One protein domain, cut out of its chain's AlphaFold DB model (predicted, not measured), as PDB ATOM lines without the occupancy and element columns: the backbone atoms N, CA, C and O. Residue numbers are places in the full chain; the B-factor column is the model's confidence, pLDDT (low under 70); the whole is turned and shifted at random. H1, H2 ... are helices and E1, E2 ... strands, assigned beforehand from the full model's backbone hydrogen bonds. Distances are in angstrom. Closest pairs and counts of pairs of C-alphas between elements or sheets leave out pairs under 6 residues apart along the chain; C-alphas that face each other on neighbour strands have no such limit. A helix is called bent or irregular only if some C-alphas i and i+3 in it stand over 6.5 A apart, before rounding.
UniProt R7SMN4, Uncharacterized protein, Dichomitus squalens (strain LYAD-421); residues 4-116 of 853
ATOM      1  N   ASP A   4      -1.269  12.236 -41.382       45.03
ATOM      2  CA  ASP A   4      -1.108  13.153 -42.521       45.03
ATOM      3  C   ASP A   4      -1.772  12.647 -43.818       45.03
ATOM      4  O   ASP A   4      -2.200  13.453 -44.638       45.03
ATOM      5  N   GLU A   5      -1.945  11.326 -43.992       47.97
ATOM      6  CA  GLU A   5      -2.683  10.751 -45.135       47.97
ATOM      7  C   GLU A   5      -4.202  11.021 -45.044       47.97
ATOM      8  O   GLU A   5      -4.923  10.843 -46.026       47.97
ATOM      9  N   GLY A   6      -4.709  11.424 -43.871       46.53
ATOM     10  CA  GLY A   6      -6.134  11.675 -43.634       46.53
ATOM     11  C   GLY A   6      -6.609  13.092 -43.977       46.53
ATOM     12  O   GLY A   6      -7.812  13.312 -44.148       46.53
ATOM     13  N   TYR A   7      -5.699  14.065 -44.089       49.59
ATOM     14  CA  TYR A   7      -6.058  15.470 -44.287       49.59
ATOM     15  C   TYR A   7      -6.333  15.799 -45.758       49.59
ATOM     16  O   TYR A   7      -5.447  16.179 -46.523       49.59
ATOM     17  N   ARG A   8      -7.611  15.740 -46.147       59.75
ATOM     18  CA  ARG A   8      -8.079  16.368 -47.392       59.75
ATOM     19  C   ARG A   8      -7.926  17.888 -47.309       59.75
ATOM     20  O   ARG A   8      -8.640  18.552 -46.560       59.75
ATOM     21  N   VAL A   9      -7.013  18.429 -48.111       63.28
ATOM     22  CA  VAL A   9      -6.809  19.872 -48.278       63.28
ATOM     23  C   VAL A   9      -7.923  20.437 -49.158       63.28
ATOM     24  O   VAL A   9      -7.917  20.237 -50.367       63.28
ATOM     25  N   PHE A  10      -8.874  21.149 -48.551       75.75
ATOM     26  CA  PHE A  10      -9.970  21.801 -49.270       75.75
ATOM     27  C   PHE A  10      -9.459  22.952 -50.145       75.75
ATOM     28  O   PHE A  10      -8.874  23.907 -49.622       75.75
ATOM     29  N   THR A  11      -9.752  22.940 -51.450       83.81
ATOM     30  CA  THR A  11      -9.400  24.091 -52.305       83.81
ATOM     31  C   THR A  11     -10.315  25.281 -51.999       83.81
ATOM     32  O   THR A  11     -11.437  25.392 -52.499       83.81
ATOM     33  N   THR A  12      -9.827  26.199 -51.166       81.12
ATOM     34  CA  THR A  12     -10.507  27.467 -50.874       81.12
ATOM     35  C   THR A  12     -10.248  28.465 -51.998       81.12
ATOM     36  O   THR A  12      -9.107  28.778 -52.320       81.12
ATOM     37  N   THR A  13     -11.321  28.983 -52.587       79.06
ATOM     38  CA  THR A  13     -11.301  30.017 -53.630       79.06
ATOM     39  C   THR A  13     -11.810  31.347 -53.069       79.06
ATOM     40  O   THR A  13     -12.423  31.386 -52.000       79.06
ATOM     41  N   ALA A  14     -11.630  32.444 -53.812       73.81
ATOM     42  CA  ALA A  14     -12.159  33.762 -53.441       73.81
ATOM     43  C   ALA A  14     -13.697  33.798 -53.291       73.81
ATOM     44  O   ALA A  14     -14.235  34.666 -52.606       73.81
ATOM     45  N   TYR A  15     -14.405  32.850 -53.911       72.56
ATOM     46  CA  TYR A  15     -15.864  32.822 -53.971       72.56
ATOM     47  C   TYR A  15     -16.486  31.684 -53.129       72.56
ATOM     48  O   TYR A  15     -17.702  31.682 -52.921       72.56
ATOM     49  N   GLY A  16     -15.703  30.702 -52.660       84.62
ATOM     50  CA  GLY A  16     -16.215  29.473 -52.034       84.62
ATOM     51  C   GLY A  16     -15.199  28.351 -51.825       84.62
ATOM     52  O   GLY A  16     -14.038  28.463 -52.217       84.62
ATOM     53  N   ILE A  17     -15.654  27.245 -51.239       85.06
ATOM     54  CA  ILE A  17     -14.944  25.960 -51.185       85.06
ATOM     55  C   ILE A  17     -15.220  25.196 -52.484       85.06
ATOM     56  O   ILE A  17     -16.354  25.139 -52.954       85.06
ATOM     57  N   HIS A  18     -14.196  24.576 -53.055       88.38
ATOM     58  CA  HIS A  18     -14.282  23.811 -54.293       88.38
ATOM     59  C   HIS A  18     -13.574  22.468 -54.092       88.38
ATOM     60  O   HIS A  18     -12.370  22.453 -53.875       88.38
ATOM     61  N   GLU A  19     -14.303  21.349 -54.095       89.00
ATOM     62  CA  GLU A  19     -13.733  20.066 -53.658       89.00
ATOM     63  C   GLU A  19     -14.444  18.833 -54.244       89.00
ATOM     64  O   GLU A  19     -15.598  18.907 -54.663       89.00
ATOM     65  N   HIS A  20     -13.765  17.680 -54.272       89.94
ATOM     66  CA  HIS A  20     -14.321  16.412 -54.752       89.94
ATOM     67  C   HIS A  20     -14.951  15.594 -53.619       89.94
ATOM     68  O   HIS A  20     -14.264  14.823 -52.942       89.94
ATOM     69  N   PHE A  21     -16.264  15.698 -53.414       90.50
ATOM     70  CA  PHE A  21     -16.966  14.914 -52.391       90.50
ATOM     71  C   PHE A  21     -17.525  13.595 -52.945       90.50
ATOM     72  O   PHE A  21     -18.036  13.573 -54.065       90.50
ATOM     73  N   PRO A  22     -17.504  12.499 -52.165       92.69
ATOM     74  CA  PRO A  22     -18.360  11.343 -52.409       92.69
ATOM     75  C   PRO A  22     -19.831  11.763 -52.251       92.69
ATOM     76  O   PRO A  22     -20.288  12.002 -51.130       92.69
ATOM     77  N   LEU A  23     -20.546  11.909 -53.370       93.00
ATOM     78  CA  LEU A  23     -21.955  12.297 -53.405       93.00
ATOM     79  C   LEU A  23     -22.889  11.095 -53.524       93.00
ATOM     80  O   LEU A  23     -22.593  10.123 -54.214       93.00
ATOM     81  N   ILE A  24     -24.070  11.236 -52.925       92.44
ATOM     82  CA  ILE A  24     -25.251  10.401 -53.161       92.44
ATOM     83  C   ILE A  24     -26.407  11.333 -53.511       92.44
ATOM     84  O   ILE A  24     -26.672  12.272 -52.762       92.44
ATOM     85  N   ALA A  25     -27.118  11.080 -54.608       88.69
ATOM     86  CA  ALA A  25     -28.378  11.762 -54.888       88.69
ATOM     87  C   ALA A  25     -29.501  11.153 -54.029       88.69
ATOM     88  O   ALA A  25     -29.738   9.947 -54.079       88.69
ATOM     89  N   VAL A  26     -30.192  11.983 -53.249       83.62
ATOM     90  CA  VAL A  26     -31.296  11.591 -52.366       83.62
ATOM     91  C   VAL A  26     -32.580  12.274 -52.825       83.62
ATOM     92  O   VAL A  26     -32.750  13.491 -52.714       83.62
ATOM     93  N   SER A  27     -33.517  11.466 -53.315       74.50
ATOM     94  CA  SER A  27     -34.895  11.894 -53.541       74.50
ATOM     95  C   SER A  27     -35.640  11.880 -52.199       74.50
ATOM     96  O   SER A  27     -35.807  10.799 -51.631       74.50
ATOM     97  N   PRO A  28     -36.084  13.029 -51.656       67.31
ATOM     98  CA  PRO A  28     -36.886  13.033 -50.436       67.31
ATOM     99  C   PRO A  28     -38.238  12.355 -50.698       67.31
ATOM    100  O   PRO A  28     -38.924  12.685 -51.666       67.31
ATOM    101  N   GLN A  29     -38.643  11.425 -49.831       57.62
ATOM    102  CA  GLN A  29     -39.987  10.851 -49.891       57.62
ATOM    103  C   GLN A  29     -41.006  11.822 -49.283       57.62
ATOM    104  O   GLN A  29     -40.979  12.094 -48.083       57.62
ATOM    105  N   GLY A  30     -41.911  12.338 -50.113       59.31
ATOM    106  CA  GLY A  30     -42.974  13.253 -49.707       59.31
ATOM    107  C   GLY A  30     -43.648  13.928 -50.908       59.31
ATOM    108  O   GLY A  30     -43.254  13.678 -52.050       59.31
ATOM    109  N   PRO A  31     -44.655  14.793 -50.681       51.12
ATOM    110  CA  PRO A  31     -45.156  15.688 -51.724       51.12
ATOM    111  C   PRO A  31     -44.006  16.570 -52.249       51.12
ATOM    112  O   PRO A  31     -43.129  16.951 -51.470       51.12
ATOM    113  N   PRO A  32     -43.966  16.894 -53.554       47.44
ATOM    114  CA  PRO A  32     -42.733  17.312 -54.216       47.44
ATOM    115  C   PRO A  32     -42.317  18.755 -53.884       47.44
ATOM    116  O   PRO A  32     -42.542  19.671 -54.671       47.44
ATOM    117  N   THR A  33     -41.601  18.960 -52.775       48.88
ATOM    118  CA  THR A  33     -40.873  20.208 -52.456       48.88
ATOM    119  C   THR A  33     -39.542  20.349 -53.221       48.88
ATOM    120  O   THR A  33     -38.496  20.729 -52.698       48.88
ATOM    121  N   ILE A  34     -39.654  20.148 -54.537       56.00
ATOM    122  CA  ILE A  34     -38.974  20.896 -55.608       56.00
ATOM    123  C   ILE A  34     -37.481  20.607 -55.892       56.00
ATOM    124  O   ILE A  34     -37.108  20.762 -57.053       56.00
ATOM    125  N   LEU A  35     -36.622  20.161 -54.959       57.62
ATOM    126  CA  LEU A  35     -35.183  19.954 -55.267       57.62
ATOM    127  C   LEU A  35     -34.586  18.593 -54.845       57.62
ATOM    128  O   LEU A  35     -34.708  18.211 -53.678       57.62
ATOM    129  N   PRO A  36     -33.846  17.896 -55.741       58.56
ATOM    130  CA  PRO A  36     -33.087  16.697 -55.387       58.56
ATOM    131  C   PRO A  36     -31.909  17.075 -54.483       58.56
ATOM    132  O   PRO A  36     -31.004  17.819 -54.873       58.56
ATOM    133  N   THR A  37     -31.913  16.561 -53.257       76.94
ATOM    134  CA  THR A  37     -30.874  16.860 -52.265       76.94
ATOM    135  C   THR A  37     -29.757  15.835 -52.396       76.94
ATOM    136  O   THR A  37     -30.013  14.647 -52.520       76.94
ATOM    137  N   HIS A  38     -28.508  16.275 -52.391       89.88
ATOM    138  CA  HIS A  38     -27.347  15.395 -52.425       89.88
ATOM    139  C   HIS A  38     -26.742  15.300 -51.021       89.88
ATOM    140  O   HIS A  38     -26.713  16.290 -50.291       89.88
ATOM    141  N   LEU A  39     -26.251  14.123 -50.638       92.44
ATOM    142  CA  LEU A  39     -25.440  13.941 -49.437       92.44
ATOM    143  C   LEU A  39     -23.970  13.854 -49.835       92.44
ATOM    144  O   LEU A  39     -23.595  12.955 -50.582       92.44
ATOM    145  N   ALA A  40     -23.152  14.775 -49.329       93.69
ATOM    146  CA  ALA A  40     -21.699  14.739 -49.465       93.69
ATOM    147  C   ALA A  40     -21.076  14.150 -48.199       93.69
ATOM    148  O   ALA A  40     -21.104  14.801 -47.152       93.69
ATOM    149  N   LEU A  41     -20.514  12.941 -48.277       91.81
ATOM    150  CA  LEU A  41     -19.850  12.337 -47.119       91.81
ATOM    151  C   LEU A  41     -18.543  13.074 -46.794       91.81
ATOM    152  O   LEU A  41     -17.721  13.335 -47.678       91.81
ATOM    153  N   LEU A  42     -18.340  13.379 -45.513       88.62
ATOM    154  CA  LEU A  42     -17.089  13.900 -44.968       88.62
ATOM    155  C   LEU A  42     -16.320  12.775 -44.264       88.62
ATOM    156  O   LEU A  42     -16.902  11.791 -43.821       88.62
ATOM    157  N   ALA A  43     -15.006  12.939 -44.103       83.69
ATOM    158  CA  ALA A  43     -14.168  11.971 -43.385       83.69
ATOM    159  C   ALA A  43     -14.355  12.000 -41.847       83.69
ATOM    160  O   ALA A  43     -13.740  11.216 -41.131       83.69
ATOM    161  N   CYS A  44     -15.181  12.914 -41.327       84.44
ATOM    162  CA  CYS A  44     -15.412  13.097 -39.896       84.44
ATOM    163  C   CYS A  44     -16.397  12.049 -39.352       84.44
ATOM    164  O   CYS A  44     -17.455  11.832 -39.943       84.44
ATOM    165  N   GLN A  45     -16.098  11.482 -38.181       90.50
ATOM    166  CA  GLN A  45     -17.007  10.613 -37.426       90.50
ATOM    167  C   GLN A  45     -17.355  11.233 -36.066       90.50
ATOM    168  O   GLN A  45     -16.566  12.002 -35.512       90.50
ATOM    169  N   ASP A  46     -18.529  10.910 -35.516       89.31
ATOM    170  CA  ASP A  46     -18.869  11.227 -34.123       89.31
ATOM    171  C   ASP A  46     -18.297  10.191 -33.129       89.31
ATOM    172  O   ASP A  46     -17.691   9.188 -33.505       89.31
ATOM    173  N   ARG A  47     -18.534  10.402 -31.825       91.19
ATOM    174  CA  ARG A  47     -18.112   9.478 -30.748       91.19
ATOM    175  C   ARG A  47     -18.753   8.080 -30.813       91.19
ATOM    176  O   ARG A  47     -18.441   7.245 -29.970       91.19
ATOM    177  N   ARG A  48     -19.678   7.836 -31.744       93.38
ATOM    178  CA  ARG A  48     -20.398   6.571 -31.944       93.38
ATOM    179  C   ARG A  48     -20.034   5.911 -33.283       93.38
ATOM    180  O   ARG A  48     -20.616   4.883 -33.605       93.38
ATOM    181  N   GLY A  49     -19.108   6.494 -34.053       90.75
ATOM    182  CA  GLY A  49     -18.719   6.018 -35.383       90.75
ATOM    183  C   GLY A  49     -19.641   6.467 -36.524       90.75
ATOM    184  O   GLY A  49     -19.445   6.034 -37.657       90.75
ATOM    185  N   ASN A  50     -20.630   7.335 -36.273       92.75
ATOM    186  CA  ASN A  50     -21.502   7.845 -37.333       92.75
ATOM    187  C   ASN A  50     -20.729   8.835 -38.215       92.75
ATOM    188  O   ASN A  50     -20.136   9.786 -37.703       92.75
ATOM    189  N   VAL A  51     -20.782   8.663 -39.534       91.12
ATOM    190  CA  VAL A  51     -20.116   9.531 -40.514       91.12
ATOM    191  C   VAL A  51     -20.920  10.813 -40.720       91.12
ATOM    192  O   VAL A  51     -22.131  10.775 -40.937       91.12
ATOM    193  N   LEU A  52     -20.249  11.962 -40.684       91.06
ATOM    194  CA  LEU A  52     -20.851  13.258 -40.981       91.06
ATOM    195  C   LEU A  52     -21.044  13.432 -42.497       91.06
ATOM    196  O   LEU A  52     -20.104  13.258 -43.271       91.06
ATOM    197  N   ALA A  53     -22.234  13.845 -42.924       92.44
ATOM    198  CA  ALA A  53     -22.545  14.164 -44.315       92.44
ATOM    199  C   ALA A  53     -23.167  15.562 -44.435       92.44
ATOM    200  O   ALA A  53     -24.068  15.906 -43.671       92.44
ATOM    201  N   LEU A  54     -22.725  16.368 -45.405       90.31
ATOM    202  CA  LEU A  54     -23.372  17.645 -45.724       90.31
ATOM    203  C   LEU A  54     -24.623  17.405 -46.569       90.31
ATOM    204  O   LEU A  54     -24.585  16.652 -47.542       90.31
ATOM    205  N   LEU A  55     -25.700  18.111 -46.235       88.62
ATOM    206  CA  LEU A  55     -26.871  18.246 -47.096       88.62
ATOM    207  C   LEU A  55     -26.549  19.300 -48.161       88.62
ATOM    208  O   LEU A  55     -26.204  20.427 -47.813       88.62
ATOM    209  N   LEU A  56     -26.656  18.958 -49.441       88.06
ATOM    210  CA  LEU A  56     -26.356  19.831 -50.577       88.06
ATOM    211  C   LEU A  56     -27.578  19.964 -51.493       88.06
ATOM    212  O   LEU A  56     -28.207  18.970 -51.840       88.06
ATOM    213  N   ARG A  57     -27.896  21.177 -51.952       84.88
ATOM    214  CA  ARG A  57     -28.930  21.421 -52.975       84.88
ATOM    215  C   ARG A  57     -28.285  22.019 -54.231       84.88
ATOM    216  O   ARG A  57     -27.560  23.001 -54.085       84.88
ATOM    217  N   PRO A  58     -28.509  21.465 -55.437       82.88
ATOM    218  CA  PRO A  58     -27.912  21.987 -56.664       82.88
ATOM    219  C   PRO A  58     -28.425  23.399 -56.977       82.88
ATOM    220  O   PRO A  58     -29.580  23.736 -56.699       82.88
ATOM    221  N   SER A  59     -27.564  24.229 -57.558       78.62
ATOM    222  CA  SER A  59     -27.900  25.591 -57.970       78.62
ATOM    223  C   SER A  59     -28.723  25.589 -59.255       78.62
ATOM    224  O   SER A  59     -28.225  25.269 -60.328       78.62
ATOM    225  N   THR A  60     -29.987  26.007 -59.176       68.25
ATOM    226  CA  THR A  60     -30.887  26.075 -60.344       68.25
ATOM    227  C   THR A  60     -30.528  27.167 -61.354       68.25
ATOM    228  O   THR A  60     -31.140  27.234 -62.416       68.25
ATOM    229  N   ARG A  61     -29.570  28.046 -61.034       64.75
ATOM    230  CA  ARG A  61     -29.176  29.183 -61.883       64.75
ATOM    231  C   ARG A  61     -28.047  28.865 -62.857       64.75
ATOM    232  O   ARG A  61     -27.854  29.624 -63.798       64.75
ATOM    233  N   ASN A  62     -27.299  27.791 -62.619       59.28
ATOM    234  CA  ASN A  62     -26.068  27.483 -63.333       59.28
ATOM    235  C   ASN A  62     -26.099  26.053 -63.880       59.28
ATOM    236  O   ASN A  62     -26.523  25.127 -63.201       59.28
ATOM    237  N   VAL A  63     -25.572  25.859 -65.093       59.22
ATOM    238  CA  VAL A  63     -25.349  24.521 -65.687       59.22
ATOM    239  C   VAL A  63     -24.107  23.835 -65.072       59.22
ATOM    240  O   VAL A  63     -23.794  22.684 -65.369       59.22
ATOM    241  N   SER A  64     -23.369  24.539 -64.207       64.94
ATOM    242  CA  SER A  64     -22.203  24.026 -63.485       64.94
ATOM    243  C   SER A  64     -22.590  23.313 -62.184       64.94
ATOM    244  O   SER A  64     -23.676  23.497 -61.638       64.94
ATOM    245  N   LYS A  65     -21.663  22.509 -61.647       80.06
ATOM    246  CA  LYS A  65     -21.827  21.729 -60.407       80.06
ATOM    247  C   LYS A  65     -21.705  22.586 -59.130       80.06
ATOM    248  O   LYS A  65     -20.921  22.283 -58.230       80.06
ATOM    249  N   GLU A  66     -22.458  23.682 -59.067       83.31
ATOM    250  CA  GLU A  66     -22.629  24.508 -57.865       83.31
ATOM    251  C   GLU A  66     -23.699  23.896 -56.947       83.31
ATOM    252  O   GLU A  66     -24.793  23.542 -57.390       83.31
ATOM    253  N   PHE A  67     -23.395  23.815 -55.653       86.12
ATOM    254  CA  PHE A  67     -24.287  23.302 -54.621       86.12
ATOM    255  C   PHE A  67     -24.308  24.226 -53.399       86.12
ATOM    256  O   PHE A  67     -23.271  24.620 -52.867       86.12
ATOM    257  N   TYR A  68     -25.502  24.508 -52.888       82.81
ATOM    258  CA  TYR A  68     -25.699  25.217 -51.628       82.81
ATOM    259  C   TYR A  68     -25.795  24.224 -50.468       82.81
ATOM    260  O   TYR A  68     -26.603  23.295 -50.508       82.81
ATOM    261  N   VAL A  69     -24.997  24.433 -49.416       82.06
ATOM    262  CA  VAL A  69     -25.085  23.644 -48.177       82.06
ATOM    263  C   VAL A  69     -26.389  23.952 -47.445       82.06
ATOM    264  O   VAL A  69     -26.777  25.107 -47.299       82.06
ATOM    265  N   GLY A  70     -27.028  22.905 -46.938       69.38
ATOM    266  CA  GLY A  70     -28.198  22.929 -46.076       69.38
ATOM    267  C   GLY A  70     -29.538  22.952 -46.803       69.38
ATOM    268  O   GLY A  70     -29.753  23.678 -47.783       69.38
ATOM    269  N   THR A  71     -30.472  22.186 -46.247       61.03
ATOM    270  CA  THR A  71     -31.896  22.235 -46.582       61.03
ATOM    271  C   THR A  71     -32.698  22.644 -45.343       61.03
ATOM    272  O   THR A  71     -32.306  22.299 -44.225       61.03
ATOM    273  N   PRO A  72     -33.823  23.366 -45.491       56.69
ATOM    274  CA  PRO A  72     -34.886  23.284 -44.491       56.69
ATOM    275  C   PRO A  72     -35.244  21.812 -44.233       56.69
ATOM    276  O   PRO A  72     -35.298  21.012 -45.172       56.69
ATOM    277  N   VAL A  73     -35.485  21.463 -42.971       52.06
ATOM    278  CA  VAL A  73     -36.042  20.167 -42.570       52.06
ATOM    279  C   VAL A  73     -37.382  20.433 -41.892       52.06
ATOM    280  O   VAL A  73     -37.459  21.243 -40.972       52.06
ATOM    281  N   GLY A  74     -38.432  19.785 -42.395       48.56
ATOM    282  CA  GLY A  74     -39.816  19.973 -41.961       48.56
ATOM    283  C   GLY A  74     -40.816  19.566 -43.047       48.56
ATOM    284  O   GLY A  74     -40.482  19.516 -44.235       48.56
ATOM    285  N   SER A  75     -42.047  19.278 -42.631       46.31
ATOM    286  CA  SER A  75     -43.233  19.199 -43.490       46.31
ATOM    287  C   SER A  75     -43.531  20.561 -44.116       46.31
ATOM    288  O   SER A  75     -43.177  21.584 -43.540       46.31
ATOM    289  N   VAL A  76     -44.242  20.609 -45.250       48.03
ATOM    290  CA  VAL A  76     -44.631  21.866 -45.933       48.03
ATOM    291  C   VAL A  76     -45.356  22.842 -44.987       48.03
ATOM    292  O   VAL A  76     -45.160  24.052 -45.069       48.03
ATOM    293  N   ASN A  77     -46.116  22.315 -44.025       45.19
ATOM    294  CA  ASN A  77     -46.842  23.104 -43.024       45.19
ATOM    295  C   ASN A  77     -45.921  23.710 -41.940       45.19
ATOM    296  O   ASN A  77     -46.263  24.725 -41.329       45.19
ATOM    297  N   ASP A  78     -44.726  23.149 -41.737       41.69
ATOM    298  CA  ASP A  78     -43.749  23.636 -40.755       41.69
ATOM    299  C   ASP A  78     -43.037  24.902 -41.268       41.69
ATOM    300  O   ASP A  78     -42.692  25.782 -40.480       41.69
ATOM    301  N   TYR A  79     -42.916  25.059 -42.598       47.06
ATOM    302  CA  TYR A  79     -42.446  26.297 -43.245       47.06
ATOM    303  C   TYR A  79     -43.376  27.471 -42.916       47.06
ATOM    304  O   TYR A  79     -42.907  28.575 -42.656       47.06
ATOM    305  N   VAL A  80     -44.691  27.230 -42.891       44.16
ATOM    306  CA  VAL A  80     -45.705  28.234 -42.523       44.16
ATOM    307  C   VAL A  80     -45.634  28.568 -41.024       44.16
ATOM    308  O   VAL A  80     -45.920  29.694 -40.623       44.16
ATOM    309  N   SER A  81     -45.191  27.615 -40.201       43.34
ATOM    310  CA  SER A  81     -45.197  27.683 -38.732       43.34
ATOM    311  C   SER A  81     -43.913  28.272 -38.116       43.34
ATOM    312  O   SER A  81     -43.640  28.083 -36.932       43.34
ATOM    313  N   ALA A  82     -43.124  29.004 -38.911       42.66
ATOM    314  CA  ALA A  82     -42.007  29.869 -38.497       42.66
ATOM    315  C   ALA A  82     -40.817  29.228 -37.742       42.66
ATOM    316  O   ALA A  82     -39.893  29.952 -37.364       42.66
ATOM    317  N   LYS A  83     -40.765  27.900 -37.563       46.78
ATOM    318  CA  LYS A  83     -39.621  27.201 -36.945       46.78
ATOM    319  C   LYS A  83     -38.964  26.200 -37.901       46.78
ATOM    320  O   LYS A  83     -39.050  24.989 -37.731       46.78
ATOM    321  N   LEU A  84     -38.282  26.739 -38.909       49.53
ATOM    322  CA  LEU A  84     -37.466  25.967 -39.846       49.53
ATOM    323  C   LEU A  84     -36.151  25.509 -39.195       49.53
ATOM    324  O   LEU A  84     -35.197  26.287 -39.108       49.53
ATOM    325  N   ASP A  85     -36.062  24.232 -38.818       53.28
ATOM    326  CA  ASP A  85     -34.812  23.608 -38.363       53.28
ATOM    327  C   ASP A  85     -33.866  23.384 -39.565       53.28
ATOM    328  O   ASP A  85     -33.796  22.318 -40.187       53.28
ATOM    329  N   TYR A  86     -33.142  24.444 -39.937       58.69
ATOM    330  CA  TYR A  86     -32.238  24.482 -41.090       58.69
ATOM    331  C   TYR A  86     -30.993  23.605 -40.880       58.69
ATOM    332  O   TYR A  86     -29.949  24.045 -40.386       58.69
ATOM    333  N   SER A  87     -31.099  22.342 -41.287       67.19
ATOM    334  CA  SER A  87     -30.033  21.355 -41.131       67.19
ATOM    335  C   SER A  87     -29.016  21.470 -42.266       67.19
ATOM    336  O   SER A  87     -29.332  21.301 -43.445       67.19
ATOM    337  N   ARG A  88     -27.758  21.747 -41.903       81.25
ATOM    338  CA  ARG A  88     -26.618  21.816 -42.839       81.25
ATOM    339  C   ARG A  88     -25.954  20.460 -43.078       81.25
ATOM    340  O   ARG A  88     -25.367  20.243 -44.135       81.25
ATOM    341  N   ALA A  89     -26.050  19.567 -42.101       87.12
ATOM    342  CA  ALA A  89     -25.416  18.260 -42.105       87.12
ATOM    343  C   ALA A  89     -26.241  17.240 -41.309       87.12
ATOM    344  O   ALA A  89     -27.063  17.619 -40.473       87.12
ATOM    345  N   VAL A  90     -25.986  15.958 -41.557       89.06
ATOM    346  CA  VAL A  90     -26.551  14.803 -40.846       89.06
ATOM    347  C   VAL A  90     -25.436  13.840 -40.448       89.06
ATOM    348  O   VAL A  90     -24.375  13.828 -41.068       89.06
ATOM    349  N   PHE A  91     -25.681  13.017 -39.434       91.25
ATOM    350  CA  PHE A  91     -24.817  11.889 -39.092       91.25
ATOM    351  C   PHE A  91     -25.474  10.598 -39.582       91.25
ATOM    352  O   PHE A  91     -26.634  10.342 -39.258       91.25
ATOM    353  N   LEU A  92     -24.741   9.810 -40.364       91.94
ATOM    354  CA  LEU A  92     -25.177   8.529 -40.911       91.94
ATOM    355  C   LEU A  92     -24.479   7.385 -40.156       91.94
ATOM    356  O   LEU A  92     -23.252   7.431 -40.032       91.94
ATOM    357  N   PRO A  93     -25.202   6.358 -39.678       93.81
ATOM    358  CA  PRO A  93     -24.585   5.152 -39.124       93.81
ATOM    359  C   PRO A  93     -23.606   4.503 -40.110       93.81
ATOM    360  O   PRO A  93     -23.793   4.590 -41.327       93.81
ATOM    361  N   MET A  94     -22.563   3.833 -39.617       90.75
ATOM    362  CA  MET A  94     -21.571   3.201 -40.499       90.75
ATOM    363  C   MET A  94     -22.200   2.080 -41.347       90.75
ATOM    364  O   MET A  94     -21.797   1.846 -42.482       90.75
ATOM    365  N   GLU A  95     -23.253   1.447 -40.833       93.75
ATOM    366  CA  GLU A  95     -24.089   0.462 -41.516       93.75
ATOM    367  C   GLU A  95     -24.869   1.102 -42.675       93.75
ATOM    368  O   GLU A  95     -24.956   0.528 -43.759       93.75
ATOM    369  N   GLU A  96     -25.388   2.319 -42.476       91.00
ATOM    370  CA  GLU A  96     -26.049   3.121 -43.515       91.00
ATOM    371  C   GLU A  96     -25.058   3.429 -44.644       91.00
ATOM    372  O   GLU A  96     -25.328   3.142 -45.810       91.00
ATOM    373  N   VAL A  97     -23.867   3.917 -44.279       90.94
ATOM    374  CA  VAL A  97     -22.766   4.222 -45.207       90.94
ATOM    375  C   VAL A  97     -22.292   2.974 -45.956       90.94
ATOM    376  O   VAL A  97     -22.044   3.048 -47.158       90.94
ATOM    377  N   ALA A  98     -22.214   1.820 -45.290       92.25
ATOM    378  CA  ALA A  98     -21.860   0.552 -45.919       92.25
ATOM    379  C   ALA A  98     -22.906   0.115 -46.959       92.25
ATOM    380  O   ALA A  98     -22.526  -0.237 -48.077       92.25
ATOM    381  N   ARG A  99     -24.211   0.207 -46.645       90.88
ATOM    382  CA  ARG A  99     -25.296  -0.088 -47.605       90.88
ATOM    383  C   ARG A  99     -25.197   0.789 -48.850       90.88
ATOM    384  O   ARG A  99     -25.226   0.279 -49.967       90.88
ATOM    385  N   ILE A 100     -25.050   2.099 -48.665       91.06
ATOM    386  CA  ILE A 100     -25.063   3.085 -49.756       91.06
ATOM    387  C   ILE A 100     -23.694   3.284 -50.433       91.06
ATOM    388  O   ILE A 100     -23.601   4.064 -51.378       91.06
ATOM    389  N   ARG A 101     -22.634   2.565 -50.016       91.88
ATOM    390  CA  ARG A 101     -21.263   2.709 -50.554       91.88
ATOM    391  C   ARG A 101     -21.197   2.563 -52.078       91.88
ATOM    392  O   ARG A 101     -20.424   3.267 -52.718       91.88
ATOM    393  N   HIS A 102     -22.026   1.694 -52.656       92.25
ATOM    394  CA  HIS A 102     -22.105   1.455 -54.102       92.25
ATOM    395  C   HIS A 102     -22.791   2.589 -54.896       92.25
ATOM    396  O   HIS A 102     -22.662   2.648 -56.116       92.25
ATOM    397  N   LEU A 103     -23.507   3.493 -54.216       91.00
ATOM    398  CA  LEU A 103     -24.154   4.673 -54.806       91.00
ATOM    399  C   LEU A 103     -23.255   5.920 -54.763       91.00
ATOM    400  O   LEU A 103     -23.579   6.922 -55.402       91.00
ATOM    401  N   LEU A 104     -22.142   5.875 -54.021       91.56
ATOM    402  CA  LEU A 104     -21.217   6.997 -53.878       91.56
ATOM    403  C   LEU A 104     -20.497   7.293 -55.191       91.56
ATOM    404  O   LEU A 104     -19.702   6.491 -55.681       91.56
ATOM    405  N   ARG A 105     -20.710   8.497 -55.722       91.06
ATOM    406  CA  ARG A 105     -19.995   9.014 -56.892       91.06
ATOM    407  C   ARG A 105     -19.098  10.175 -56.463       91.06
ATOM    408  O   ARG A 105     -19.616  11.170 -55.961       91.06
ATOM    409  N   PRO A 106     -17.764  10.077 -56.612       91.44
ATOM    410  CA  PRO A 106     -16.873  11.211 -56.392       91.44
ATOM    411  C   PRO A 106     -17.185  12.315 -57.404       91.44
ATOM    412  O   PRO A 106     -16.935  12.159 -58.599       91.44
ATOM    413  N   GLU A 107     -17.737  13.431 -56.940       91.00
ATOM    414  CA  GLU A 107     -18.102  14.557 -57.793       91.00
ATOM    415  C   GLU A 107     -17.421  15.847 -57.356       91.00
ATOM    416  O   GLU A 107     -17.239  16.119 -56.172       91.00
ATOM    417  N   LYS A 108     -17.061  16.657 -58.351       89.88
ATOM    418  CA  LYS A 108     -16.486  17.989 -58.194       89.88
ATOM    419  C   LYS A 108     -17.599  18.974 -57.830       89.88
ATOM    420  O   LYS A 108     -18.427  19.304 -58.677       89.88
ATOM    421  N   VAL A 109     -17.620  19.400 -56.573       89.25
ATOM    422  CA  VAL A 109     -18.641  20.263 -55.969       89.25
ATOM    423  C   VAL A 109     -18.081  21.664 -55.798       89.25
ATOM    424  O   VAL A 109     -16.960  21.848 -55.321       89.25
ATOM    425  N   TYR A 110     -18.892  22.663 -56.125       88.56
ATOM    426  CA  TYR A 110     -18.598  24.053 -55.825       88.56
ATOM    427  C   TYR A 110     -19.579  24.612 -54.776       88.56
ATOM    428  O   TYR A 110     -20.778  24.675 -55.033       88.56
ATOM    429  N   ILE A 111     -19.080  25.005 -53.597       86.00
ATOM    430  CA  ILE A 111     -19.860  25.502 -52.449       86.00
ATOM    431  C   ILE A 111     -19.482  26.969 -52.174       86.00
ATOM    432  O   ILE A 111     -18.414  27.221 -51.614       86.00
ATOM    433  N   PRO A 112     -20.317  27.964 -52.514       78.94
ATOM    434  CA  PRO A 112     -19.963  29.369 -52.318       78.94
ATOM    435  C   PRO A 112     -19.926  29.778 -50.835       78.94
ATOM    436  O   PRO A 112     -20.782  29.377 -50.046       78.94
ATOM    437  N   HIS A 113     -18.963  30.639 -50.465       69.25
ATOM    438  CA  HIS A 113     -18.740  31.121 -49.080       69.25
ATOM    439  C   HIS A 113     -19.958  31.832 -48.496       69.25
ATOM    440  O   HIS A 113     -20.188  31.837 -47.288       69.25
ATOM    441  N   ARG A 114     -20.739  32.458 -49.375       62.06
ATOM    442  CA  ARG A 114     -22.067  32.983 -49.088       62.06
ATOM    443  C   ARG A 114     -23.022  32.229 -50.017       62.06
ATOM    444  O   ARG A 114     -22.860  32.380 -51.229       62.06
ATOM    445  N   PRO A 115     -23.992  31.434 -49.518       59.06
ATOM    446  CA  PRO A 115     -25.059  30.943 -50.386       59.06
ATOM    447  C   PRO A 115     -25.709  32.151 -51.064       59.06
ATOM    448  O   PRO A 115     -25.807  33.215 -50.442       59.06
ATOM    449  N   SER A 116     -26.088  32.026 -52.339       52.94
ATOM    450  CA  SER A 116     -26.567  33.187 -53.093       52.94
ATOM    451  C   SER A 116     -27.744  33.814 -52.343       52.94
ATOM    452  O   SER A 116     -28.695  33.119 -52.000       52.94
TER     453      SER A 116
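This is residues 4 to 116 of the 853 residues of an uncharacterized protein of Dichomitus squalens (strain LYAD-421) (UniProt R7SMN4). A small, strongly twisted sheet is rolled into a loose, nearly closed barrel by E2, E3, E4, E5 and E9, with E1 beside E2, E8 beside E4, and H2 at one end. The narrow pair E6 and E7 makes an arm, at whose tip residues 77 to 82 stick out, 77 to 80 being part of H1. The printed part has 113 residues, in the order E1 E2 E3 E4 E5 E6 H1 E7 E8 H2 E9; the class is mixed, helices and strands. The seven-stranded sheet is branched, its neighbour pairs antiparallel. The whole is compact, with a radius of gyration of the C-alphas of 14.9 A and spans of 47 by 36 by 24 A.

E1 is residues 11 to 13, its first C-alpha at (-9.400, 24.091, -52.305). E2, residues 16 to 26, is 23.4 A long and bends by 84 degrees at residue 20. E3, residues 37 to 45, 21.2 A, bends by 64 degrees at residue 42. E4 is residues 51 to 58, 21.8 A, E5 67 to 69 and E6 71 to 73. H1 is residues 76 to 80, E7 85 to 87 and E8 89 to 92. H2, residues 94 to 103, 14.6 A, is irregular: C-alphas 99 and 102 are 7.4 A apart. E9, residues 105 to 112, 20.9 A, ends at C-alpha 112, (-19.963, 29.369, -52.318).

E1 to E5 form a meander, each strand the antiparallel neighbour of the one before. E1 and E3 lie on one side of E2, E9 on the other side. N 18 and O 11 are 2.9 A apart, N 39 and O 24 2.8 A, and N 19 and O 109 3.0 A, within hydrogen-bond range. E3 lies on one side of E4, with N 40 and O 54 at 3.0 A; E5 and E8 lie on the other side, with N 57 and O 68 at 2.9 A and N 53 and O 90 at 2.8 A. The closest C-alphas of E5 and E9, Phe 67 and Ile 111, are 5.4 A apart. H2 is on this sheet at a height of 8.5 A, only just over E4 with 3 C-alphas. E6 and E7 are antiparallel, with N 71 and O 87 at 3.2 A. H1 is not on the branched sheet. O i to N i+4 pairs within hydrogen-bond range number 4 of 6 in H2 and 0 of 1 in H1, where 2 of 2 O i to N i+3 pairs are.

The C-alphas farthest apart, Asp 4 and Val 80, are 47.1 A apart. The printed part has no cut, and no link is long. The mean pLDDT of the printed part is 75.4; residues 4 to 9, 28 to 36, 60 to 64, 70 to 87 and 113 to 116 are under 70.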